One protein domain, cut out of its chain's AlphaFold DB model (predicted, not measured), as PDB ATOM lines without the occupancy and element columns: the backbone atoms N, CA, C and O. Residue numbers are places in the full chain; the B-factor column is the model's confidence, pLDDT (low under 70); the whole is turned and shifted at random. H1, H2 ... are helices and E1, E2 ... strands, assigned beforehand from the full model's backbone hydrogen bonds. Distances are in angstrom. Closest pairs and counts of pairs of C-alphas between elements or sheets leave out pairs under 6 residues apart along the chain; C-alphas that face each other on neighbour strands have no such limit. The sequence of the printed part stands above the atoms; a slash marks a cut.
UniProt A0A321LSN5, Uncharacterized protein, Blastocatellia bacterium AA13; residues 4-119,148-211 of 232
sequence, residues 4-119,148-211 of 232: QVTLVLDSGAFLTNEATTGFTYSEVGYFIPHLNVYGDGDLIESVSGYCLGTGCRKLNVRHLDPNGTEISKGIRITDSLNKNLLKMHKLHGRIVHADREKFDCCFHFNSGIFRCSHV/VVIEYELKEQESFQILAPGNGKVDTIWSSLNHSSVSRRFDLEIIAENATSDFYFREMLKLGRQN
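This is residues 4 to 119 and 148 to 211 of the 232 residues of an uncharacterized protein of Blastocatellia bacterium AA13 (UniProt A0A321LSN5). Two strongly twisted sheets form a sandwich, partly face to face, one of seven strands and the other of six. Three short helices sit round its margins: H1 beside strand E9 of the six-stranded sheet, H2 and H3 near the E1 end of the seven-stranded one. The printed part has 180 residues, mostly strand by class, with the elements in the order E1 to E7, H1, H2, E8 to E13, H3. Both sheets are mixed, ordered E1 E2 E3 E8 E6 E11 E12 and E5 E4 E13 E10 E9 E7. The whole is compact, with a radius of gyration of the C-alphas of 16.3 A and spans of 53 by 37 by 28 A.

The larger sheet begins with E1 (residues 4 to 9), E2 (12 to 16) and E3 (26 to 30), a meander, each strand the antiparallel neighbour of the one before. E1 and E2 form a hairpin, with N 9 and O 12 2.9 A apart; E2 and E3 form another, with N 13 and O 29 at 2.8 A. E3 is antiparallel to E8 (105 to 109), with N 28 and O 107 at 2.9 A. E8 is parallel to E6 (57 to 64), at 22 degrees, with N 108 and O 59 at 2.8 A. E6 is antiparallel to E11 (159 to 165), with N 62 and O 161 at 2.9 A. E11 forms a hairpin with the edge strand E12 (170 to 175), with N 171 and O 164 at 2.8 A. In the smaller sheet, the edge strand E5 (42 to 48) and E4 (34 to 39) form a hairpin, with N 37 and O 45 at 2.8 A. E4 is antiparallel to E13 (185 to 190), with N 38 and O 187 at 2.9 A. E13 is antiparallel to E10 (148 to 153), with N 150 and O 188 at 2.8 A. E10 is antiparallel to E9 (111 to 119), with N 149 and O 115 at 2.8 A. E9 is parallel to E7 (74 to 77), at 17 degrees, with N 114 and O 76 at 2.8 A. The parts of the two sheets that face each other are 9.1 A centre to centre, with best planes 11 degrees apart and strands at 35 degrees. H1 (79 to 84) stands at the level of the smaller sheet, at a height of 1.1 A; its closest C-alphas to E9 are those of Leu 81 and Cys 116, 5.0 A apart. H2 (88 to 92) only grazes the larger sheet with residues 88 to 90, and H3 (198 to 204) only grazes it with residues 200 to 204. In H1, H2 and H3 every O i to N i+4 pair is within hydrogen-bond range.

E1 begins at C-alpha 4, (542.835, 588.817, 489.953). From first to last C-alpha, E4 measures 16.9 A, E5 17.4 A and E6 21.5 A. E9, the longest strand, measures 22.6 A and starts at C-alpha 111, (532.996, 599.100, 477.524). E10 measures 16.4 A, E11 19.1 A and E13 16.3 A. H3, the longest helix, measures 10.3 A and ends at C-alpha 204, (542.815, 593.780, 500.103).

The C-alphas farthest apart, those of Ser 181 and Arg 209, are 54.0 A apart. Residues 120 to 147 are not printed, and C-alphas 119 and 148 are 9.4 A apart across this cut. Of the links printed whole, H2 to E8 is long, with residues 93 to 104 between them. The mean pLDDT of the printed part is 77.2; 43 residues are under 70, among them residues 4 to 12, 16 to 25 and 49 to 56.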
ATOM      1  N   GLN A   4     541.415 588.670 489.666       62.53
ATOM      2  CA  GLN A   4     542.835 588.817 489.953       62.53
ATOM      3  C   GLN A   4     543.234 590.285 489.982       62.53
ATOM      4  O   GLN A   4     542.650 591.108 489.279       62.53
ATOM      5  N   VAL A   5     544.255 590.589 490.781       62.06
ATOM      6  CA  VAL A   5     544.882 591.912 490.802       62.06
ATOM      7  C   VAL A   5     545.926 591.990 489.694       62.06
ATOM      8  O   VAL A   5     546.888 591.215 489.665       62.06
ATOM      9  N   THR A   6     545.732 592.933 488.783       63.41
ATOM     10  CA  THR A   6     546.526 593.085 487.550       63.41
ATOM     11  C   THR A   6     547.325 594.373 487.512       63.41
ATOM     12  O   THR A   6     548.184 594.522 486.645       63.41
ATOM     13  N   LEU A   7     547.031 595.288 488.431       62.09
ATOM     14  CA  LEU A   7     547.822 596.467 488.731       62.09
ATOM     15  C   LEU A   7     547.436 596.971 490.122       62.09
ATOM     16  O   LEU A   7     546.253 596.998 490.457       62.09
ATOM     17  N   VAL A   8     548.427 597.381 490.905       58.66
ATOM     18  CA  VAL A   8     548.219 598.095 492.165       58.66
ATOM     19  C   VAL A   8     548.473 599.569 491.880       58.66
ATOM     20  O   VAL A   8     549.604 599.951 491.584       58.66
ATOM     21  N   LEU A   9     547.399 600.349 491.899       64.50
ATOM     22  CA  LEU A   9     547.419 601.806 491.825       64.50
ATOM     23  C   LEU A   9     547.633 602.298 493.250       64.50
ATOM     24  O   LEU A   9     547.091 601.686 494.162       64.50
ATOM     25  N   ASP A  10     548.351 603.388 493.492       63.44
ATOM     26  CA  ASP A  10     548.472 603.855 494.878       63.44
ATOM     27  C   ASP A  10     547.127 604.219 495.515       63.44
ATOM     28  O   ASP A  10     547.011 604.124 496.723       63.44
ATOM     29  N   SER A  11     546.073 604.516 494.749       56.88
ATOM     30  CA  SER A  11     544.708 604.724 495.265       56.88
ATOM     31  C   SER A  11     543.793 603.496 495.205       56.88
ATOM     32  O   SER A  11     542.633 603.575 495.621       56.88
ATOM     33  N   GLY A  12     544.274 602.347 494.713       68.88
ATOM     34  CA  GLY A  12     543.391 601.231 494.388       68.88
ATOM     35  C   GLY A  12     544.027 600.057 493.642       68.88
ATOM     36  O   GLY A  12     545.213 599.759 493.745       68.88
ATOM     37  N   ALA A  13     543.229 599.339 492.861       73.62
ATOM     38  CA  ALA A  13     543.742 598.295 491.985       73.62
ATOM     39  C   ALA A  13     542.891 598.101 490.743       73.62
ATOM     40  O   ALA A  13     541.662 598.088 490.806       73.62
ATOM     41  N   PHE A  14     543.575 597.835 489.632       74.69
ATOM     42  CA  PHE A  14     542.947 597.305 488.434       74.69
ATOM     43  C   PHE A  14     542.719 595.805 488.613       74.69
ATOM     44  O   PHE A  14     543.641 595.038 488.924       74.69
ATOM     45  N   LEU A  15     541.473 595.398 488.421       72.31
ATOM     46  CA  LEU A  15     540.980 594.061 488.672       72.31
ATOM     47  C   LEU A  15     540.505 593.443 487.353       72.31
ATOM     48  O   LEU A  15     539.582 593.943 486.705       72.31
ATOM     49  N   THR A  16     541.107 592.318 486.960       67.19
ATOM     50  CA  THR A  16     540.732 591.602 485.728       67.19
ATOM     51  C   THR A  16     540.364 590.150 485.996       67.19
ATOM     52  O   THR A  16     540.951 589.484 486.850       67.19
ATOM     53  N   ASN A  17     539.420 589.630 485.214       59.62
ATOM     54  CA  ASN A  17     539.123 588.202 485.147       59.62
ATOM     55  C   ASN A  17     540.048 587.537 484.106       59.62
ATOM     56  O   ASN A  17     540.056 587.954 482.953       59.62
ATOM     57  N   GLU A  18     540.830 586.525 484.500       48.44
ATOM     58  CA  GLU A  18     541.752 585.806 483.596       48.44
ATOM     59  C   GLU A  18     541.047 584.794 482.668       48.44
ATOM     60  O   GLU A  18     541.688 584.230 481.787       48.44
ATOM     61  N   ALA A  19     539.745 584.538 482.845       42.66
ATOM     62  CA  ALA A  19     539.094 583.378 482.231       42.66
ATOM     63  C   ALA A  19     538.887 583.444 480.703       42.66
ATOM     64  O   ALA A  19     538.566 582.416 480.108       42.66
ATOM     65  N   THR A  20     539.062 584.593 480.043       39.78
ATOM     66  CA  THR A  20     538.791 584.724 478.602       39.78
ATOM     67  C   THR A  20     539.745 585.697 477.916       39.78
ATOM     68  O   THR A  20     540.075 586.752 478.449       39.78
ATOM     69  N   THR A  21     540.121 585.392 476.670       40.75
ATOM     70  CA  THR A  21     540.847 586.263 475.719       40.75
ATOM     71  C   THR A  21     540.038 587.495 475.268       40.75
ATOM     72  O   THR A  21     540.273 588.057 474.204       40.75
ATOM     73  N   GLY A  22     539.070 587.914 476.077       46.22
ATOM     74  CA  GLY A  22     538.184 589.048 475.880       46.22
ATOM     75  C   GLY A  22     537.575 589.405 477.230       46.22
ATOM     76  O   GLY A  22     537.031 588.543 477.924       46.22
ATOM     77  N   PHE A  23     537.717 590.662 477.633       54.34
ATOM     78  CA  PHE A  23     537.200 591.162 478.900       54.34
ATOM     79  C   PHE A  23     535.708 591.462 478.735       54.34
ATOM     80  O   PHE A  23     535.335 592.343 477.961       54.34
ATOM     81  N   THR A  24     534.847 590.732 479.449       54.84
ATOM     82  CA  THR A  24     533.407 591.048 479.480       54.84
ATOM     83  C   THR A  24     533.140 592.323 480.283       54.84
ATOM     84  O   THR A  24     532.209 593.054 479.977       54.84
ATOM     85  N   TYR A  25     533.973 592.581 481.295       61.12
ATOM     86  CA  TYR A  25     533.994 593.796 482.103       61.12
ATOM     87  C   TYR A  25     535.367 593.948 482.781       61.12
ATOM     88  O   TYR A  25     536.140 592.986 482.870       61.12
ATOM     89  N   SER A  26     535.667 595.143 483.282       70.12
ATOM     90  CA  SER A  26     536.843 595.438 484.107       70.12
ATOM     91  C   SER A  26     536.397 596.170 485.352       70.12
ATOM     92  O   SER A  26     535.419 596.920 485.325       70.12
ATOM     93  N   GLU A  27     537.105 595.927 486.449       76.94
ATOM     94  CA  GLU A  27     536.836 596.595 487.710       76.94
ATOM     95  C   GLU A  27     538.055 597.395 488.151       76.94
ATOM     96  O   GLU A  27     539.192 596.952 487.989       76.94
ATOM     97  N   VAL A  28     537.815 598.568 488.727       72.50
ATOM     98  CA  VAL A  28     538.839 599.296 489.475       72.50
ATOM     99  C   VAL A  28     538.335 599.517 490.887       72.50
ATOM    100  O   VAL A  28     537.358 600.238 491.088       72.50
ATOM    101  N   GLY A  29     538.975 598.857 491.848       70.44
ATOM    102  CA  GLY A  29     538.717 599.062 493.270       70.44
ATOM    103  C   GLY A  29     539.495 600.270 493.771       70.44
ATOM    104  O   GLY A  29     540.677 600.374 493.465       70.44
ATOM    105  N   TYR A  30     538.854 601.156 494.530       72.06
ATOM    106  CA  TYR A  30     539.469 602.343 495.127       72.06
ATOM    107  C   TYR A  30     539.319 602.346 496.639       72.06
ATOM    108  O   TYR A  30     538.282 601.952 497.176       72.06
ATOM    109  N   PHE A  31     540.346 602.865 497.304       67.06
ATOM    110  CA  PHE A  31     540.316 603.208 498.725       67.06
ATOM    111  C   PHE A  31     539.941 604.668 498.945       67.06
ATOM    112  O   PHE A  31     539.272 604.983 499.913       67.06
ATOM    113  N   ILE A  32     540.344 605.549 498.029       68.50
ATOM    114  CA  ILE A  32     539.943 606.956 497.996       68.50
ATOM    115  C   ILE A  32     539.695 607.285 496.519       68.50
ATOM    116  O   ILE A  32     540.652 607.315 495.743       68.50
ATOM    117  N   PRO A  33     538.434 607.431 496.073       68.44
ATOM    118  CA  PRO A  33     538.149 607.643 494.662       68.44
ATOM    119  C   PRO A  33     538.549 609.057 494.235       68.44
ATOM    120  O   PRO A  33     538.035 610.045 494.767       68.44
ATOM    121  N   HIS A  34     539.415 609.133 493.227       77.25
ATOM    122  CA  HIS A  34     539.716 610.354 492.491       77.25
ATOM    123  C   HIS A  34     539.688 610.034 490.997       77.25
ATOM    124  O   HIS A  34     540.485 609.239 490.496       77.25
ATOM    125  N   LEU A  35     538.730 610.639 490.299       81.75
ATOM    126  CA  LEU A  35     538.586 610.542 488.856       81.75
ATOM    127  C   LEU A  35     538.582 611.930 488.235       81.75
ATOM    128  O   LEU A  35     537.883 612.817 488.721       81.75
ATOM    129  N   ASN A  36     539.270 612.076 487.113       89.44
ATOM    130  CA  ASN A  36     539.096 613.229 486.241       89.44
ATOM    131  C   ASN A  36     538.276 612.825 485.020       89.44
ATOM    132  O   ASN A  36     538.480 611.755 484.442       89.44
ATOM    133  N   VAL A  37     537.351 613.694 484.628       89.81
ATOM    134  CA  VAL A  37     536.562 613.549 483.410       89.81
ATOM    135  C   VAL A  37     536.982 614.637 482.439       89.81
ATOM    136  O   VAL A  37     536.842 615.826 482.731       89.81
ATOM    137  N   TYR A  38     537.468 614.228 481.275       92.00
ATOM    138  CA  TYR A  38     537.854 615.129 480.197       92.00
ATOM    139  C   TYR A  38     536.867 615.016 479.036       92.00
ATOM    140  O   TYR A  38     536.423 613.916 478.707       92.00
ATOM    141  N   GLY A  39     536.553 616.141 478.398       90.75
ATOM    142  CA  GLY A  39     535.767 616.219 477.169       90.75
ATOM    143  C   GLY A  39     536.571 616.866 476.071       90.75
ATOM    144  O   GLY A  39     537.062 617.973 476.251       90.75
ATOM    145  N   ASP A  40     536.723 616.170 474.948       88.69
ATOM    146  CA  ASP A  40     537.516 616.630 473.801       88.69
ATOM    147  C   ASP A  40     538.945 617.107 474.182       88.69
ATOM    148  O   ASP A  40     539.565 617.887 473.466       88.69
ATOM    149  N   GLY A  41     539.491 616.582 475.289       87.56
ATOM    150  CA  GLY A  41     540.833 616.884 475.806       87.56
ATOM    151  C   GLY A  41     540.874 617.861 476.985       87.56
ATOM    152  O   GLY A  41     541.879 617.893 477.692       87.56
ATOM    153  N   ASP A  42     539.791 618.590 477.254       90.25
ATOM    154  CA  ASP A  42     539.724 619.564 478.343       90.25
ATOM    155  C   ASP A  42     539.119 618.953 479.607       90.25
ATOM    156  O   ASP A  42     538.145 618.200 479.541       90.25
ATOM    157  N   LEU A  43     539.680 619.284 480.775       90.81
ATOM    158  CA  LEU A  43     539.133 618.848 482.061       90.81
ATOM    159  C   LEU A  43     537.751 619.481 482.266       90.81
ATOM    160  O   LEU A  43     537.634 620.700 482.382       90.81
ATOM    161  N   ILE A  44     536.717 618.645 482.343       90.19
ATOM    162  CA  ILE A  44     535.347 619.075 482.640       90.19
ATOM    163  C   ILE A  44     535.133 619.098 484.149       90.19
ATOM    164  O   ILE A  44     534.625 620.075 484.695       90.19
ATOM    165  N   GLU A  45     535.470 617.992 484.813       88.38
ATOM    166  CA  GLU A  45     535.122 617.768 486.211       88.38
ATOM    167  C   GLU A  45     536.103 616.805 486.881       88.38
ATOM    168  O   GLU A  45     536.519 615.808 486.289       88.38
ATOM    169  N   SER A  46     536.426 617.086 488.143       85.94
ATOM    170  CA  SER A  46     537.133 616.160 489.027       85.94
ATOM    171  C   SER A  46     536.143 615.580 490.032       85.94
ATOM    172  O   SER A  46     535.672 616.262 490.943       85.94
ATOM    173  N   VAL A  47     535.832 614.301 489.866       77.06
ATOM    174  CA  VAL A  47     534.929 613.541 490.729       77.06
ATOM    175  C   VAL A  47     535.765 612.984 491.885       77.06
ATOM    176  O   VAL A  47     536.472 611.985 491.744       77.06
ATOM    177  N   SER A  48     535.709 613.659 493.034       72.44
ATOM    178  CA  SER A  48     536.454 613.314 494.255       72.44
ATOM    179  C   SER A  48     535.563 613.393 495.499       72.44
ATOM    180  O   SER A  48     534.433 613.876 495.447       72.44
ATOM    181  N   GLY A  49     536.053 612.901 496.640       57.38
ATOM    182  CA  GLY A  49     535.434 613.181 497.943       57.38
ATOM    183  C   GLY A  49     534.138 612.426 498.246       57.38
ATOM    184  O   GLY A  49     533.507 612.672 499.276       57.38
ATOM    185  N   TYR A  50     533.743 611.464 497.412       55.41
ATOM    186  CA  TYR A  50     532.693 610.532 497.796       55.41
ATOM    187  C   TYR A  50     533.262 609.559 498.841       55.41
ATOM    188  O   TYR A  50     533.876 608.552 498.498       55.41
ATOM    189  N   CYS A  51     533.038 609.838 500.129       50.81
ATOM    190  CA  CYS A  51     533.087 608.812 501.171       50.81
ATOM    191  C   CYS A  51     531.948 607.826 500.884       50.81
ATOM    192  O   CYS A  51     530.824 608.004 501.352       50.81
ATOM    193  N   LEU A  52     532.201 606.813 500.054       49.69
ATOM    194  CA  LEU A  52     531.158 605.925 499.524       49.69
ATOM    195  C   LEU A  52     530.610 604.916 500.549       49.69
ATOM    196  O   LEU A  52     529.801 604.062 500.186       49.69
ATOM    197  N   GLY A  53     530.953 605.091 501.828       44.47
ATOM    198  CA  GLY A  53     530.536 604.243 502.936       44.47
ATOM    199  C   GLY A  53     531.376 602.971 503.007       44.47
ATOM    200  O   GLY A  53     531.818 602.433 501.998       44.47
ATOM    201  N   THR A  54     531.594 602.468 504.219       48.22
ATOM    202  CA  THR A  54     532.240 601.169 504.424       48.22
ATOM    203  C   THR A  54     531.361 600.075 503.816       48.22
ATOM    204  O   THR A  54     530.245 599.867 504.294       48.22
ATOM    205  N   GLY A  55     531.835 599.391 502.770       55.88
ATOM    206  CA  GLY A  55     531.112 598.255 502.180       55.88
ATOM    207  C   GLY A  55     531.223 598.055 500.667       55.88
ATOM    208  O   GLY A  55     530.328 597.429 500.104       55.88
ATOM    209  N   CYS A  56     532.273 598.551 499.998       63.34
ATOM    210  CA  CYS A  56     532.509 598.348 498.563       63.34
ATOM    211  C   CYS A  56     531.293 598.711 497.691       63.34
ATOM    212  O   CYS A  56     530.672 597.866 497.032       63.34
ATOM    213  N   ARG A  57     530.942 599.999 497.643       74.19
ATOM    214  CA  ARG A  57     529.846 600.463 496.783       74.19
ATOM    215  C   ARG A  57     530.223 600.234 495.313       74.19
ATOM    216  O   ARG A  57     531.212 600.776 494.821       74.19
ATOM    217  N   LYS A  58     529.462 599.399 494.598       78.25
ATOM    218  CA  LYS A  58     529.715 599.110 493.176       78.25
ATOM    219  C   LYS A  58     529.202 600.259 492.311       78.25
ATOM    220  O   LYS A  58     527.994 600.416 492.184       78.25
ATOM    221  N   LEU A  59     530.097 601.020 491.695       82.69
ATOM    222  CA  LEU A  59     529.753 602.082 490.754       82.69
ATOM    223  C   LEU A  59     529.722 601.511 489.339       82.69
ATOM    224  O   LEU A  59     530.687 600.893 488.906       82.69
ATOM    225  N   ASN A  60     528.615 601.679 488.620       85.19
ATOM    226  CA  ASN A  60     528.501 601.178 487.251       85.19
ATOM    227  C   ASN A  60     528.746 602.305 486.263       85.19
ATOM    228  O   ASN A  60     528.115 603.357 486.336       85.19
ATOM    229  N   VAL A  61     529.636 602.041 485.325       87.00
ATOM    230  CA  VAL A  61     530.016 602.955 484.266       87.00
ATOM    231  C   VAL A  61     529.390 602.446 482.973       87.00
ATOM    232  O   VAL A  61     529.737 601.362 482.498       87.00
ATOM    233  N   ARG A  62     528.416 603.194 482.442       89.50
ATOM    234  CA  ARG A  62     527.585 602.776 481.305       89.50
ATOM    235  C   ARG A  62     527.797 603.669 480.094       89.50
ATOM    236  O   ARG A  62     527.692 604.888 480.188       89.50
ATOM    237  N   HIS A  63     528.007 603.032 478.948       90.00
ATOM    238  CA  HIS A  63     527.885 603.641 477.624       90.00
ATOM    239  C   HIS A  63     526.524 603.240 477.065       90.00
ATOM    240  O   HIS A  63     526.228 602.051 476.983       90.00
ATOM    241  N   LEU A  64     525.678 604.208 476.740       90.81
ATOM    242  CA  LEU A  64     524.309 603.995 476.286       90.81
ATOM    243  C   LEU A  64     524.153 604.440 474.834       90.81
ATOM    244  O   LEU A  64     524.703 605.465 474.424       90.81
ATOM    245  N   ASP A  65     523.377 603.674 474.075       90.19
ATOM    246  CA  ASP A  65     522.919 604.058 472.745       90.19
ATOM    247  C   ASP A  65     521.801 605.123 472.822       90.19
ATOM    248  O   ASP A  65     521.299 605.411 473.916       90.19
ATOM    249  N   PRO A  66     521.371 605.704 471.685       89.12
ATOM    250  CA  PRO A  66     520.294 606.698 471.671       89.12
ATOM    251  C   PRO A  66     518.948 606.198 472.222       89.12
ATOM    252  O   PRO A  66     518.105 607.000 472.613       89.12
ATOM    253  N   ASN A  67     518.731 604.879 472.279       90.88
ATOM    254  CA  ASN A  67     517.523 604.268 472.838       90.88
ATOM    255  C   ASN A  67     517.652 603.982 474.345       90.88
ATOM    256  O   ASN A  67     516.740 603.407 474.940       90.88
ATOM    257  N   GLY A  68     518.780 604.337 474.968       87.44
ATOM    258  CA  GLY A  68     519.078 604.046 476.370       87.44
ATOM    259  C   GLY A  68     519.509 602.601 476.633       87.44
ATOM    260  O   GLY A  68     519.549 602.177 477.788       87.44
ATOM    261  N   THR A  69     519.833 601.830 475.591       89.19
ATOM    262  CA  THR A  69     520.345 600.461 475.717       89.19
ATOM    263  C   THR A  69     521.849 600.483 475.958       89.19
ATOM    264  O   THR A  69     522.587 601.228 475.318       89.19
ATOM    265  N   GLU A  70     522.327 599.645 476.877       87.44
ATOM    266  CA  GLU A  70     523.748 599.588 477.208       87.44
ATOM    267  C   GLU A  70     524.587 598.988 476.069       87.44
ATOM    268  O   GLU A  70     524.430 597.828 475.675       87.44
ATOM    269  N   ILE A  71     525.521 599.791 475.565       84.00
ATOM    270  CA  ILE A  71     526.510 599.406 474.569       84.00
ATOM    271  C   ILE A  71     527.618 598.620 475.268       84.00
ATOM    272  O   ILE A  71     528.553 599.167 475.850       84.00
ATOM    273  N   SER A  72     527.549 597.304 475.125       73.56
ATOM    274  CA  SER A  72     528.537 596.342 475.618       73.56
ATOM    275  C   SER A  72     529.461 595.877 474.486       73.56
ATOM    276  O   SER A  72     529.645 594.686 474.253       73.56
ATOM    277  N   LYS A  73     530.083 596.825 473.764       66.25
ATOM    278  CA  LYS A  73     531.065 596.540 472.686       66.25
ATOM    279  C   LYS A  73     532.354 595.847 473.181       66.25
ATOM    280  O   LYS A  73     533.262 595.615 472.388       66.25
ATOM    281  N   GLY A  74     532.413 595.481 474.463       71.69
ATOM    282  CA  GLY A  74     533.550 594.845 475.107       71.69
ATOM    283  C   GLY A  74     534.625 595.853 475.488       71.69
ATOM    284  O   GLY A  74     534.660 596.990 475.012       71.69
ATOM    285  N   ILE A  75     535.508 595.430 476.381       79.44
ATOM    286  CA  ILE A  75     536.653 596.229 476.803       79.44
ATOM    287  C   ILE A  75     537.834 595.959 475.888       79.44
ATOM    288  O   ILE A  75     538.216 594.806 475.665       79.44
ATOM    289  N   ARG A  76     538.455 597.037 475.404       84.44
ATOM    290  CA  ARG A  76     539.699 596.975 474.638       84.44
ATOM    291  C   ARG A  76     540.849 597.494 475.488       84.44
ATOM    292  O   ARG A  76     540.823 598.640 475.914       84.44
ATOM    293  N   ILE A  77     541.882 596.681 475.679       82.19
ATOM    294  CA  ILE A  77     543.135 597.104 476.318       82.19
ATOM    295  C   ILE A  77     544.153 597.402 475.219       82.19
ATOM    296  O   ILE A  77     544.371 596.575 474.337       82.19
ATOM    297  N   THR A  78     544.768 598.583 475.258       85.00
ATOM    298  CA  THR A  78     545.843 598.949 474.323       85.00
ATOM    299  C   THR A  78     547.119 598.150 474.585       85.00
ATOM    300  O   THR A  78     547.409 597.760 475.719       85.00
ATOM    301  N   ASP A  79     547.946 597.970 473.552       84.31
ATOM    302  CA  ASP A  79     549.245 597.299 473.687       84.31
ATOM    303  C   ASP A  79     550.152 597.981 474.713       84.31
ATOM    304  O   ASP A  79     550.880 597.305 475.442       84.31
ATOM    305  N   SER A  80     550.097 599.316 474.786       82.56
ATOM    306  CA  SER A  80     550.875 600.087 475.755       82.56
ATOM    307  C   SER A  80     550.476 599.743 477.187       82.56
ATOM    308  O   SER A  80     551.337 599.424 478.004       82.56
ATOM    309  N   LEU A  81     549.172 599.718 477.489       84.00
ATOM    310  CA  LEU A  81     548.714 599.315 478.813       84.00
ATOM    311  C   LEU A  81     549.102 597.860 479.089       84.00
ATOM    312  O   LEU A  81     549.741 597.588 480.098       84.00
ATOM    313  N   ASN A  82     548.822 596.934 478.169       82.38
ATOM    314  CA  ASN A  82     549.107 595.511 478.362       82.38
ATOM    315  C   ASN A  82     550.591 595.217 478.669       82.38
ATOM    316  O   ASN A  82     550.895 594.365 479.505       82.38
ATOM    317  N   LYS A  83     551.521 595.941 478.032       83.62
ATOM    318  CA  LYS A  83     552.967 595.819 478.287       83.62
ATOM    319  C   LYS A  83     553.378 596.335 479.669       83.62
ATOM    320  O   LYS A  83     554.290 595.767 480.262       83.62
ATOM    321  N   ASN A  84     552.696 597.363 480.172       85.12
ATOM    322  CA  ASN A  84     553.014 598.041 481.430       85.12
ATOM    323  C   ASN A  84     552.109 597.611 482.609       85.12
ATOM    324  O   ASN A  84     552.231 598.141 483.713       85.12
ATOM    325  N   LEU A  85     551.201 596.645 482.412       81.25
ATOM    326  CA  LEU A  85     550.377 596.074 483.484       81.25
ATOM    327  C   LEU A  85     551.215 595.177 484.410       81.25
ATOM    328  O   LEU A  85     551.760 594.141 483.998       81.25
ATOM    329  N   LEU A  86     551.251 595.525 485.698       82.12
ATOM    330  CA  LEU A  86     551.887 594.706 486.726       82.12
ATOM    331  C   LEU A  86     550.964 593.575 487.196       82.12
ATOM    332  O   LEU A  86     550.255 593.679 488.195       82.12
ATOM    333  N   LYS A  87     551.050 592.426 486.528       79.69
ATOM    334  CA  LYS A  87     550.378 591.209 487.002       79.69
ATOM    335  C   LYS A  87     550.969 590.764 488.343       79.69
ATOM    336  O   LYS A  87     552.150 590.420 488.398       79.69
ATOM    337  N   MET A  88     550.161 590.685 489.405       79.31
ATOM    338  CA  MET A  88     550.665 590.405 490.761       79.31
ATOM    339  C   MET A  88     551.365 589.050 490.902       79.31
ATOM    340  O   MET A  88     552.274 588.907 491.719       79.31
ATOM    341  N   HIS A  89     551.048 588.069 490.053       79.31
ATOM    342  CA  HIS A  89     551.798 586.813 490.035       79.31
ATOM    343  C   HIS A  89     553.269 586.984 489.642       79.31
ATOM    344  O   HIS A  89     554.102 586.201 490.087       79.31
ATOM    345  N   LYS A  90     553.622 588.016 488.865       80.81
ATOM    346  CA  LYS A  90     555.022 588.337 488.552       80.81
ATOM    347  C   LYS A  90     555.771 588.867 489.776       80.81
ATOM    348  O   LYS A  90     556.984 588.713 489.865       80.81
ATOM    349  N   LEU A  91     555.054 589.474 490.724       83.19
ATOM    350  CA  LEU A  91     555.626 590.004 491.959       83.19
ATOM    351  C   LEU A  91     555.728 588.931 493.056       83.19
ATOM    352  O   LEU A  91     556.758 588.847 493.729       83.19
ATOM    353  N   HIS A  92     554.689 588.100 493.203       82.31
ATOM    354  CA  HIS A  92     554.544 587.130 494.298       82.31
ATOM    355  C   HIS A  92     554.773 585.660 493.902       82.31
ATOM    356  O   HIS A  92     554.668 584.782 494.753       82.31
ATOM    357  N   GLY A  93     555.032 585.362 492.625       83.12
ATOM    358  CA  GLY A  93     555.235 583.996 492.119       83.12
ATOM    359  C   GLY A  93     553.969 583.131 492.053       83.12
ATOM    360  O   GLY A  93     554.044 581.961 491.695       83.12
ATOM    361  N   ARG A  94     552.800 583.685 492.397       82.56
ATOM    362  CA  ARG A  94     551.495 583.007 492.378       82.56
ATOM    363  C   ARG A  94     550.370 583.997 492.112       82.56
ATOM    364  O   ARG A  94     550.518 585.180 492.399       82.56
ATOM    365  N   ILE A  95     549.233 583.510 491.624       79.12
ATOM    366  CA  ILE A  95     548.030 584.335 491.469       79.12
ATOM    367  C   ILE A  95     547.625 584.916 492.830       79.12
ATOM    368  O   ILE A  95     547.573 584.200 493.832       79.12
ATOM    369  N   VAL A  96     547.346 586.220 492.847       77.44
ATOM    370  CA  VAL A  96     546.875 586.946 494.028       77.44
ATOM    371  C   VAL A  96     545.485 587.494 493.745       77.44
ATOM    372  O   VAL A  96     545.256 588.164 492.734       77.44
ATOM    373  N   HIS A  97     544.556 587.193 494.647       78.56
ATOM    374  CA  HIS A  97     543.181 587.668 494.584       78.56
ATOM    375  C   HIS A  97     542.992 588.865 495.513       78.56
ATOM    376  O   HIS A  97     543.511 588.866 496.631       78.56
ATOM    377  N   ALA A  98     542.225 589.853 495.051       77.12
ATOM    378  CA  ALA A  98     541.761 590.939 495.901       77.12
ATOM    379  C   ALA A  98     540.512 590.525 496.683       77.12
ATOM    380  O   ALA A  98     539.627 589.838 496.159       77.12
ATOM    381  N   ASP A  99     540.423 590.988 497.923       78.62
ATOM    382  CA  ASP A  99     539.193 591.037 498.689       78.62
ATOM    383  C   ASP A  99     538.422 592.310 498.358       78.62
ATOM    384  O   ASP A  99     538.799 593.402 498.779       78.62
ATOM    385  N   ARG A 100     537.354 592.185 497.561       77.25
ATOM    386  CA  ARG A 100     536.639 593.368 497.061       77.25
ATOM    387  C   ARG A 100     535.978 594.169 498.176       77.25
ATOM    388  O   ARG A 100     535.909 595.383 498.091       77.25
ATOM    389  N   GLU A 101     535.561 593.495 499.242       77.50
ATOM    390  CA  GLU A 101     534.903 594.109 500.400       77.50
ATOM    391  C   GLU A 101     535.800 595.101 501.158       77.50
ATOM    392  O   GLU A 101     535.308 595.851 501.997       77.50
ATOM    393  N   LYS A 102     537.106 595.120 500.863       78.81
ATOM    394  CA  LYS A 102     538.087 596.018 501.482       78.81
ATOM    395  C   LYS A 102     538.265 597.341 500.746       78.81
ATOM    396  O   LYS A 102     538.919 598.226 501.286       78.81
ATOM    397  N   PHE A 103     537.715 597.475 499.541       78.69
ATOM    398  CA  PHE A 103     537.661 598.760 498.848       78.69
ATOM    399  C   PHE A 103     536.457 599.570 499.327       78.69
ATOM    400  O   PHE A 103     535.398 599.013 499.631       78.69
ATOM    401  N   ASP A 104     536.584 600.891 499.300       76.12
ATOM    402  CA  ASP A 104     535.465 601.799 499.555       76.12
ATOM    403  C   ASP A 104     534.466 601.737 498.392       76.12
ATOM    404  O   ASP A 104     533.247 601.679 498.585       76.12
ATOM    405  N   CYS A 105     534.975 601.635 497.163       76.94
ATOM    406  CA  CYS A 105     534.155 601.415 495.978       76.94
ATOM    407  C   CYS A 105     534.870 600.628 494.886       76.94
ATOM    408  O   CYS A 105     536.096 600.601 494.817       76.94
ATOM    409  N   CYS A 106     534.088 600.044 493.981       81.31
ATOM    410  CA  CYS A 106     534.598 599.443 492.753       81.31
ATOM    411  C   CYS A 106     533.856 600.022 491.550       81.31
ATOM    412  O   CYS A 106     532.646 599.823 491.429       81.31
ATOM    413  N   PHE A 107     534.574 600.691 490.651       81.94
ATOM    414  CA  PHE A 107     534.042 601.060 489.343       81.94
ATOM    415  C   PHE A 107     534.005 599.833 488.451       81.94
ATOM    416  O   PHE A 107     534.988 599.106 488.351       81.94
ATOM    417  N   HIS A 108     532.872 599.613 487.810       85.81
ATOM    418  CA  HIS A 108     532.620 598.504 486.914       85.81
ATOM    419  C   HIS A 108     532.345 599.049 485.522       85.81
ATOM    420  O   HIS A 108     531.367 599.767 485.314       85.81
ATOM    421  N   PHE A 109     533.215 598.692 484.587       84.81
ATOM    422  CA  PHE A 109     533.176 599.132 483.203       84.81
ATOM    423  C   PHE A 109     532.738 597.966 482.322       84.81
ATOM    424  O   PHE A 109     533.283 596.872 482.457       84.81
ATOM    425  N   ASN A 110     531.803 598.207 481.404       81.38
ATOM    426  CA  ASN A 110     531.334 597.208 480.428       81.38
ATOM    427  C   ASN A 110     531.795 597.499 478.991       81.38
ATOM    428  O   ASN A 110     531.602 596.694 478.078       81.38
ATOM    429  N   SER A 111     532.427 598.652 478.788       86.25
ATOM    430  CA  SER A 111     532.996 599.100 477.524       86.25
ATOM    431  C   SER A 111     534.050 600.178 477.778       86.25
ATOM    432  O   SER A 111     534.183 600.676 478.900       86.25
ATOM    433  N   GLY A 112     534.800 600.517 476.733       87.81
ATOM    434  CA  GLY A 112     535.824 601.559 476.754       87.81
ATOM    435  C   GLY A 112     537.178 601.055 476.263       87.81
ATOM    436  O   GLY A 112     537.439 599.845 476.197       87.81
ATOM    437  N   ILE A 113     538.038 601.999 475.892       88.88
ATOM    438  CA  ILE A 113     539.413 601.731 475.468       88.88
ATOM    439  C   ILE A 113     540.343 602.100 476.619       88.88
ATOM    440  O   ILE A 113     540.469 603.263 476.979       88.88
ATOM    441  N   PHE A 114     541.010 601.102 477.187       87.62
ATOM    442  CA  PHE A 114     541.892 601.260 478.332       87.62
ATOM    443  C   PHE A 114     543.328 601.485 477.859       87.62
ATOM    444  O   PHE A 114     543.924 600.649 477.158       87.62
ATOM    445  N   ARG A 115     543.918 602.599 478.283       87.44
ATOM    446  CA  ARG A 115     545.319 602.951 478.032       87.44
ATOM    447  C   ARG A 115     545.998 603.440 479.302       87.44
ATOM    448  O   ARG A 115     545.344 603.917 480.218       87.44
ATOM    449  N   CYS A 116     547.319 603.334 479.352       85.75
ATOM    450  CA  CYS A 116     548.088 604.043 480.367       85.75
ATOM    451  C   CYS A 116     548.168 605.528 479.983       85.75
ATOM    452  O   CYS A 116     548.474 605.838 478.826       85.75
ATOM    453  N   SER A 117     547.916 606.435 480.924       84.12
ATOM    454  CA  SER A 117     548.326 607.841 480.789       84.12
ATOM    455  C   SER A 117     549.698 608.076 481.401       84.12
ATOM    456  O   SER A 117     550.483 608.847 480.857       84.12
ATOM    457  N   HIS A 118     550.033 607.334 482.458       84.62
ATOM    458  CA  HIS A 118     551.316 607.452 483.135       84.62
ATOM    459  C   HIS A 118     551.990 606.090 483.316       84.62
ATOM    460  O   HIS A 118     551.341 605.105 483.665       84.62
ATOM    461  N   VAL A 119     553.305 606.027 483.086       85.56
ATOM    462  CA  VAL A 119     554.131 604.827 483.279       85.56
ATOM    463  C   VAL A 119     555.372 605.217 484.066       85.56
ATOM    464  O   VAL A 119     556.113 606.105 483.653       85.56
ATOM    465  N   VAL A 148     545.498 605.246 484.639       83.50
ATOM    466  CA  VAL A 148     544.783 604.550 483.566       83.50
ATOM    467  C   VAL A 148     543.695 605.462 483.035       83.50
ATOM    468  O   VAL A 148     542.883 605.975 483.793       83.50
ATOM    469  N   VAL A 149     543.636 605.613 481.717       89.06
ATOM    470  CA  VAL A 149     542.548 606.320 481.044       89.06
ATOM    471  C   VAL A 149     541.639 605.316 480.358       89.06
ATOM    472  O   VAL A 149     542.111 604.382 479.699       89.06
ATOM    473  N   ILE A 150     540.337 605.532 480.504       90.19
ATOM    474  CA  ILE A 150     539.285 604.834 479.783       90.19
ATOM    475  C   ILE A 150     538.656 605.828 478.815       90.19
ATOM    476  O   ILE A 150     537.993 606.775 479.235       90.19
ATOM    477  N   GLU A 151     538.878 605.610 477.524       91.81
ATOM    478  CA  GLU A 151     538.355 606.470 476.464       91.81
ATOM    479  C   GLU A 151     537.002 605.960 475.960       91.81
ATOM    480  O   GLU A 151     536.818 604.757 475.708       91.81
ATOM    481  N   TYR A 152     536.090 606.904 475.746       90.50
ATOM    482  CA  TYR A 152     534.786 606.722 475.125       90.50
ATOM    483  C   TYR A 152     534.658 607.655 473.921       90.50
ATOM    484  O   TYR A 152     534.639 608.877 474.056       90.50
ATOM    485  N   GLU A 153     534.518 607.064 472.737       88.81
ATOM    486  CA  GLU A 153     534.106 607.778 471.528       88.81
ATOM    487  C   GLU A 153     532.594 607.613 471.364       88.81
ATOM    488  O   GLU A 153     532.108 606.525 471.035       88.81
ATOM    489  N   LEU A 154     531.853 608.684 471.634       88.12
ATOM    490  CA  LEU A 154     530.399 608.701 471.551       88.12
ATOM    491  C   LEU A 154     529.959 609.069 470.136       88.12
ATOM    492  O   LEU A 154     530.429 610.044 469.542       88.12
ATOM    493  N   LYS A 155     529.021 608.295 469.590       87.69
ATOM    494  CA  LYS A 155     528.270 608.710 468.400       87.69
ATOM    495  C   LYS A 155     527.192 609.723 468.777       87.69
ATOM    496  O   LYS A 155     526.889 609.937 469.948       87.69
ATOM    497  N   GLU A 156     526.589 610.329 467.759       83.50
ATOM    498  CA  GLU A 156     525.462 611.241 467.938       83.50
ATOM    499  C   GLU A 156     524.370 610.598 468.810       83.50
ATOM    500  O   GLU A 156     523.950 609.470 468.548       83.50
ATOM    501  N   GLN A 157     523.948 611.319 469.856       84.12
ATOM    502  CA  GLN A 157     522.948 610.900 470.850       84.12
ATOM    503  C   GLN A 157     523.326 609.683 471.719       84.12
ATOM    504  O   GLN A 157     522.534 609.292 472.575       84.12
ATOM    505  N   GLU A 158     524.519 609.096 471.564       90.50
ATOM    506  CA  GLU A 158     525.052 608.178 472.574       90.50
ATOM    507  C   GLU A 158     525.405 608.962 473.845       90.50
ATOM    508  O   GLU A 158     525.713 610.156 473.812       90.50
ATOM    509  N   SER A 159     525.367 608.288 474.990       89.94
ATOM    510  CA  SER A 159     525.697 608.919 476.266       89.94
ATOM    511  C   SER A 159     526.549 608.036 477.154       89.94
ATOM    512  O   SER A 159     526.616 606.817 477.005       89.94
ATOM    513  N   PHE A 160     527.223 608.686 478.087       89.25
ATOM    514  CA  PHE A 160     528.124 608.079 479.039       89.25
ATOM    515  C   PHE A 160     527.698 608.492 480.455       89.25
ATOM    516  O   PHE A 160     527.439 609.672 480.700       89.25
ATOM    517  N   GLN A 161     527.563 607.530 481.372       91.25
ATOM    518  CA  GLN A 161     527.044 607.762 482.724       91.25
ATOM    519  C   GLN A 161     527.807 606.982 483.793       91.25
ATOM    520  O   GLN A 161     528.151 605.813 483.609       91.25
ATOM    521  N   ILE A 162     527.976 607.613 484.955       88.25
ATOM    522  CA  ILE A 162     528.479 606.987 486.179       88.25
ATOM    523  C   ILE A 162     527.320 606.879 487.165       88.25
ATOM    524  O   ILE A 162     526.706 607.880 487.534       88.25
ATOM    525  N   LEU A 163     527.023 605.656 487.597       88.19
ATOM    526  CA  LEU A 163     525.860 605.335 488.416       88.19
ATOM    527  C   LEU A 163     526.278 604.754 489.771       88.19
ATOM    528  O   LEU A 163     527.042 603.788 489.824       88.19
ATOM    529  N   ALA A 164     525.708 605.277 490.856       83.19
ATOM    530  CA  ALA A 164     525.819 604.725 492.202       83.19
ATOM    531  C   ALA A 164     524.538 603.993 492.630       83.19
ATOM    532  O   ALA A 164     523.436 604.495 492.424       83.19
ATOM    533  N   PRO A 165     524.643 602.841 493.311       75.25
ATOM    534  CA  PRO A 165     523.509 602.223 493.983       75.25
ATOM    535  C   PRO A 165     523.174 603.030 495.241       75.25
ATOM    536  O   PRO A 165     523.988 603.107 496.154       75.25
ATOM    537  N   GLY A 166     522.013 603.670 495.293       68.88
ATOM    538  CA  GLY A 166     521.448 604.360 496.457       68.88
ATOM    539  C   GLY A 166     520.502 603.477 497.277       68.88
ATOM    540  O   GLY A 166     520.313 602.295 496.986       68.88
ATOM    541  N   ASN A 167     519.881 604.062 498.308       66.81
ATOM    542  CA  ASN A 167     518.920 603.397 499.201       66.81
ATOM    543  C   ASN A 167     517.615 603.038 498.459       66.81
ATOM    544  O   ASN A 167     516.591 603.701 498.612       66.81
ATOM    545  N   GLY A 168     517.660 602.000 497.622       67.81
ATOM    546  CA  GLY A 168     516.533 601.520 496.814       67.81
ATOM    547  C   GLY A 168     516.370 602.200 495.448       67.81
ATOM    548  O   GLY A 168     515.386 601.934 494.762       67.81
ATOM    549  N   LYS A 169     517.312 603.057 495.034       78.81
ATOM    550  CA  LYS A 169     517.348 603.705 493.708       78.81
ATOM    551  C   LYS A 169     518.765 603.701 493.141       78.81
ATOM    552  O   LYS A 169     519.713 603.462 493.876       78.81
ATOM    553  N   VAL A 170     518.907 603.932 491.839       82.50
ATOM    554  CA  VAL A 170     520.208 604.164 491.200       82.50
ATOM    555  C   VAL A 170     520.353 605.666 490.992       82.50
ATOM    556  O   VAL A 170     519.514 606.265 490.323       82.50
ATOM    557  N   ASP A 171     521.390 606.252 491.579       84.69
ATOM    558  CA  ASP A 171     521.695 607.674 491.476       84.69
ATOM    559  C   ASP A 171     522.712 607.888 490.351       84.69
ATOM    560  O   ASP A 171     523.748 607.218 490.302       84.69
ATOM    561  N   THR A 172     522.438 608.826 489.446       87.50
ATOM    562  CA  THR A 172     523.420 609.253 488.445       87.50
ATOM    563  C   THR A 172     524.383 610.235 489.097       87.50
ATOM    564  O   THR A 172     523.996 611.352 489.424       87.50
ATOM    565  N   ILE A 173     525.631 609.807 489.294       84.31
ATOM    566  CA  ILE A 173     526.711 610.656 489.814       84.31
ATOM    567  C   ILE A 173     527.136 611.653 488.741       84.31
ATOM    568  O   ILE A 173     527.334 612.825 489.030       84.31
ATOM    569  N   TRP A 174     527.269 611.174 487.505       88.62
ATOM    570  CA  TRP A 174     527.779 611.964 486.395       88.62
ATOM    571  C   TRP A 174     527.158 611.502 485.073       88.62
ATOM    572  O   TRP A 174     526.875 610.312 484.907       88.62
ATOM    573  N   SER A 175     526.932 612.426 484.134       90.75
ATOM    574  CA  SER A 175     526.331 612.133 482.825       90.75
ATOM    575  C   SER A 175     526.834 613.080 481.739       90.75
ATOM    576  O   SER A 175     526.747 614.298 481.890       90.75
ATOM    577  N   SER A 176     527.233 612.526 480.591       90.62
ATOM    578  CA  SER A 176     527.695 613.306 479.433       90.62
ATOM    579  C   SER A 176     526.600 614.191 478.845       90.62
ATOM    580  O   SER A 176     526.891 615.225 478.256       90.62
ATOM    581  N   LEU A 177     525.330 613.826 479.051       88.12
ATOM    582  CA  LEU A 177     524.174 614.605 478.597       88.12
ATOM    583  C   LEU A 177     524.110 616.006 479.224       88.12
ATOM    584  O   LEU A 177     523.484 616.896 478.654       88.12
ATOM    585  N   ASN A 178     524.765 616.213 480.368       87.00
ATOM    586  CA  ASN A 178     524.830 617.516 481.028       87.00
ATOM    587  C   ASN A 178     525.865 618.458 480.380       87.00
ATOM    588  O   ASN A 178     525.950 619.623 480.761       87.00
ATOM    589  N   HIS A 179     526.637 617.976 479.398       85.00
ATOM    590  CA  HIS A 179     527.770 618.680 478.794       85.00
ATOM    591  C   HIS A 179     527.625 618.756 477.267       85.00
ATOM    592  O   HIS A 179     528.442 618.231 476.515       85.00
ATOM    593  N   SER A 180     526.573 619.433 476.801       74.00
ATOM    594  CA  SER A 180     526.197 619.527 475.379       74.00
ATOM    595  C   SER A 180     527.214 620.226 474.468       74.00
ATOM    596  O   SER A 180     527.098 620.131 473.248       74.00
ATOM    597  N   SER A 181     528.199 620.932 475.032       73.75
ATOM    598  CA  SER A 181     529.291 621.566 474.284       73.75
ATOM    599  C   SER A 181     530.405 620.597 473.881       73.75
ATOM    600  O   SER A 181     531.223 620.950 473.036       73.75
ATOM    601  N   VAL A 182     530.459 619.406 474.481       73.56
ATOM    602  CA  VAL A 182     531.470 618.385 474.189       73.56
ATOM    603  C   VAL A 182     530.969 617.530 473.041       73.56
ATOM    604  O   VAL A 182     529.858 617.002 473.068       73.56
ATOM    605  N   SER A 183     531.779 617.426 471.999       66.06
ATOM    606  CA  SER A 183     531.303 616.996 470.700       66.06
ATOM    607  C   SER A 183     531.320 615.483 470.524       66.06
ATOM    608  O   SER A 183     530.364 614.964 469.945       66.06
ATOM    609  N   ARG A 184     532.375 614.760 470.955       79.81
ATOM    610  CA  ARG A 184     532.518 613.323 470.610       79.81
ATOM    611  C   ARG A 184     533.317 612.459 471.578       79.81
ATOM    612  O   ARG A 184     533.090 611.248 471.589       79.81
ATOM    613  N   ARG A 185     534.258 613.011 472.346       89.31
ATOM    614  CA  ARG A 185     535.189 612.196 473.136       89.31
ATOM    615  C   ARG A 185     535.101 612.512 474.619       89.31
ATOM    616  O   ARG A 185     535.232 613.665 475.012       89.31
ATOM    617  N   PHE A 186     534.968 611.460 475.421       91.69
ATOM    618  CA  PHE A 186     535.105 611.529 476.869       91.69
ATOM    619  C   PHE A 186     536.201 610.586 477.342       91.69
ATOM    620  O   PHE A 186     536.190 609.400 477.011       91.69
ATOM    621  N   ASP A 187     537.111 611.106 478.154       91.94
ATOM    622  CA  ASP A 187     538.154 610.318 478.799       91.94
ATOM    623  C   ASP A 187     537.912 610.333 480.310       91.94
ATOM    624  O   ASP A 187     537.760 611.391 480.923       91.94
ATOM    625  N   LEU A 188     537.885 609.147 480.914       89.81
ATOM    626  CA  LEU A 188     537.921 608.979 482.362       89.81
ATOM    627  C   LEU A 188     539.337 608.630 482.774       89.81
ATOM    628  O   LEU A 188     539.819 607.544 482.450       89.81
ATOM    629  N   GLU A 189     539.983 609.516 483.512       88.62
ATOM    630  CA  GLU A 189     541.289 609.240 484.080       88.62
ATOM    631  C   GLU A 189     541.169 608.782 485.531       88.62
ATOM    632  O   GLU A 189     540.603 609.459 486.390       88.62
ATOM    633  N   ILE A 190     541.729 607.603 485.772       82.56
ATOM    634  CA  ILE A 190     541.918 606.978 487.071       82.56
ATOM    635  C   ILE A 190     543.251 607.450 487.631       82.56
ATOM    636  O   ILE A 190     544.300 607.025 487.141       82.56
ATOM    637  N   ILE A 191     543.189 608.296 488.658       77.44
ATOM    638  CA  ILE A 191     544.372 608.870 489.298       77.44
ATOM    639  C   ILE A 191     544.784 608.010 490.491       77.44
ATOM    640  O   ILE A 191     544.021 607.806 491.445       77.44
ATOM    641  N   ALA A 192     546.019 607.518 490.451       70.44
ATOM    642  CA  ALA A 192     546.661 606.887 491.590       70.44
ATOM    643  C   ALA A 192     547.227 607.958 492.534       70.44
ATOM    644  O   ALA A 192     548.287 608.524 492.297       70.44
ATOM    645  N   GLU A 193     546.529 608.247 493.632       65.38
ATOM    646  CA  GLU A 193     547.098 609.084 494.690       65.38
ATOM    647  C   GLU A 193     548.081 608.281 495.545       65.38
ATOM    648  O   GLU A 193     547.691 607.318 496.204       65.38
ATOM    649  N   ASN A 194     549.331 608.750 495.634       61.50
ATOM    650  CA  ASN A 194     550.414 608.163 496.447       61.50
ATOM    651  C   ASN A 194     550.165 608.229 497.972       61.50
ATOM    652  O   ASN A 194     551.073 607.967 498.765       61.50
ATOM    653  N   ALA A 195     548.959 608.628 498.387       55.41
ATOM    654  CA  ALA A 195     548.570 608.910 499.763       55.41
ATOM    655  C   ALA A 195     547.865 607.739 500.469       55.41
ATOM    656  O   ALA A 195     547.720 607.769 501.692       55.41
ATOM    657  N   THR A 196     547.414 606.707 499.750       59.44
ATOM    658  CA  THR A 196     546.690 605.600 500.397       59.44
ATOM    659  C   THR A 196     547.626 604.788 501.259       59.44
ATOM    660  O   THR A 196     548.654 604.347 500.777       59.44
ATOM    661  N   SER A 197     547.243 604.525 502.506       59.22
ATOM    662  CA  SER A 197     548.036 603.786 503.497       59.22
ATOM    663  C   SER A 197     548.316 602.321 503.121       59.22
ATOM    664  O   SER A 197     547.432 601.614 502.638       59.22
ATOM    665  N   ASP A 198     549.511 601.821 503.472       70.75
ATOM    666  CA  ASP A 198     549.925 600.406 503.379       70.75
ATOM    667  C   ASP A 198     548.890 599.461 504.003       70.75
ATOM    668  O   ASP A 198     548.791 598.286 503.658       70.75
ATOM    669  N   PHE A 199     548.127 599.958 504.979       70.12
ATOM    670  CA  PHE A 199     547.004 599.255 505.584       70.12
ATOM    671  C   PHE A 199     545.997 598.726 504.559       70.12
ATOM    672  O   PHE A 199     545.660 597.546 504.595       70.12
ATOM    673  N   TYR A 200     545.588 599.551 503.603       70.06
ATOM    674  CA  TYR A 200     544.567 599.192 502.623       70.06
ATOM    675  C   TYR A 200     545.045 598.112 501.646       70.06
ATOM    676  O   TYR A 200     544.340 597.129 501.402       70.06
ATOM    677  N   PHE A 201     546.291 598.223 501.171       74.56
ATOM    678  CA  PHE A 201     546.910 597.195 500.328       74.56
ATOM    679  C   PHE A 201     547.074 595.856 501.042       74.56
ATOM    680  O   PHE A 201     546.969 594.801 500.420       74.56
ATOM    681  N   ARG A 202     547.317 595.872 502.352       76.19
ATOM    682  CA  ARG A 202     547.398 594.638 503.139       76.19
ATOM    683  C   ARG A 202     546.048 593.958 503.247       76.19
ATOM    684  O   ARG A 202     545.947 592.775 502.948       76.19
ATOM    685  N   GLU A 203     545.029 594.714 503.634       75.38
ATOM    686  CA  GLU A 203     543.685 594.179 503.831       75.38
ATOM    687  C   GLU A 203     543.108 593.603 502.532       75.38
ATOM    688  O   GLU A 203     542.493 592.538 502.555       75.38
ATOM    689  N   MET A 204     543.339 594.258 501.387       77.06
ATOM    690  CA  MET A 204     542.815 593.780 500.103       77.06
ATOM    691  C   MET A 204     543.513 592.512 499.593       77.06
ATOM    692  O   MET A 204     542.889 591.728 498.882       77.06
ATOM    693  N   LEU A 205     544.807 592.303 499.853       76.19
ATOM    694  CA  LEU A 205     545.546 591.199 499.239       76.19
ATOM    695  C   LEU A 205     545.317 589.922 500.057       76.19
ATOM    696  O   LEU A 205     545.815 589.794 501.172       76.19
ATOM    697  N   LYS A 206     544.627 588.921 499.486       70.56
ATOM    698  CA  LYS A 206     544.424 587.600 500.120       70.56
ATOM    699  C   LYS A 206     545.699 586.752 500.088       70.56
ATOM    700  O   LYS A 206     545.750 585.686 499.473       70.56
ATOM    701  N   LEU A 207     546.762 587.241 500.711       69.88
ATOM    702  CA  LEU A 207     548.044 586.559 500.799       69.88
ATOM    703  C   LEU A 207     548.068 585.697 502.065       69.88
ATOM    704  O   LEU A 207     547.728 586.144 503.154       69.88
ATOM    705  N   GLY A 208     548.454 584.426 501.921       66.38
ATOM    706  CA  GLY A 208     548.708 583.561 503.079       66.38
ATOM    707  C   GLY A 208     549.856 584.091 503.955       66.38
ATOM    708  O   GLY A 208     550.532 585.040 503.581       66.38
ATOM    709  N   ARG A 209     550.137 583.423 505.082       67.44
ATOM    710  CA  ARG A 209     551.057 583.860 506.165       67.44
ATOM    711  C   ARG A 209     552.555 584.045 505.809       67.44
ATOM    712  O   ARG A 209     553.381 584.123 506.711       67.44
ATOM    713  N   GLN A 210     552.934 584.068 504.534       77.06
ATOM    714  CA  GLN A 210     554.316 584.291 504.087       77.06
ATOM    715  C   GLN A 210     554.620 585.788 503.927       77.06
ATOM    716  O   GLN A 210     553.701 586.603 503.922       77.06
ATOM    717  N   ASN A 211     555.903 586.141 503.781       85.75
ATOM    718  CA  ASN A 211     556.308 587.496 503.409       85.75
ATOM    719  C   ASN A 211     555.641 587.931 502.098       85.75
ATOM    720  O   ASN A 211     555.355 587.108 501.219       85.75
TER     721      ASN A 211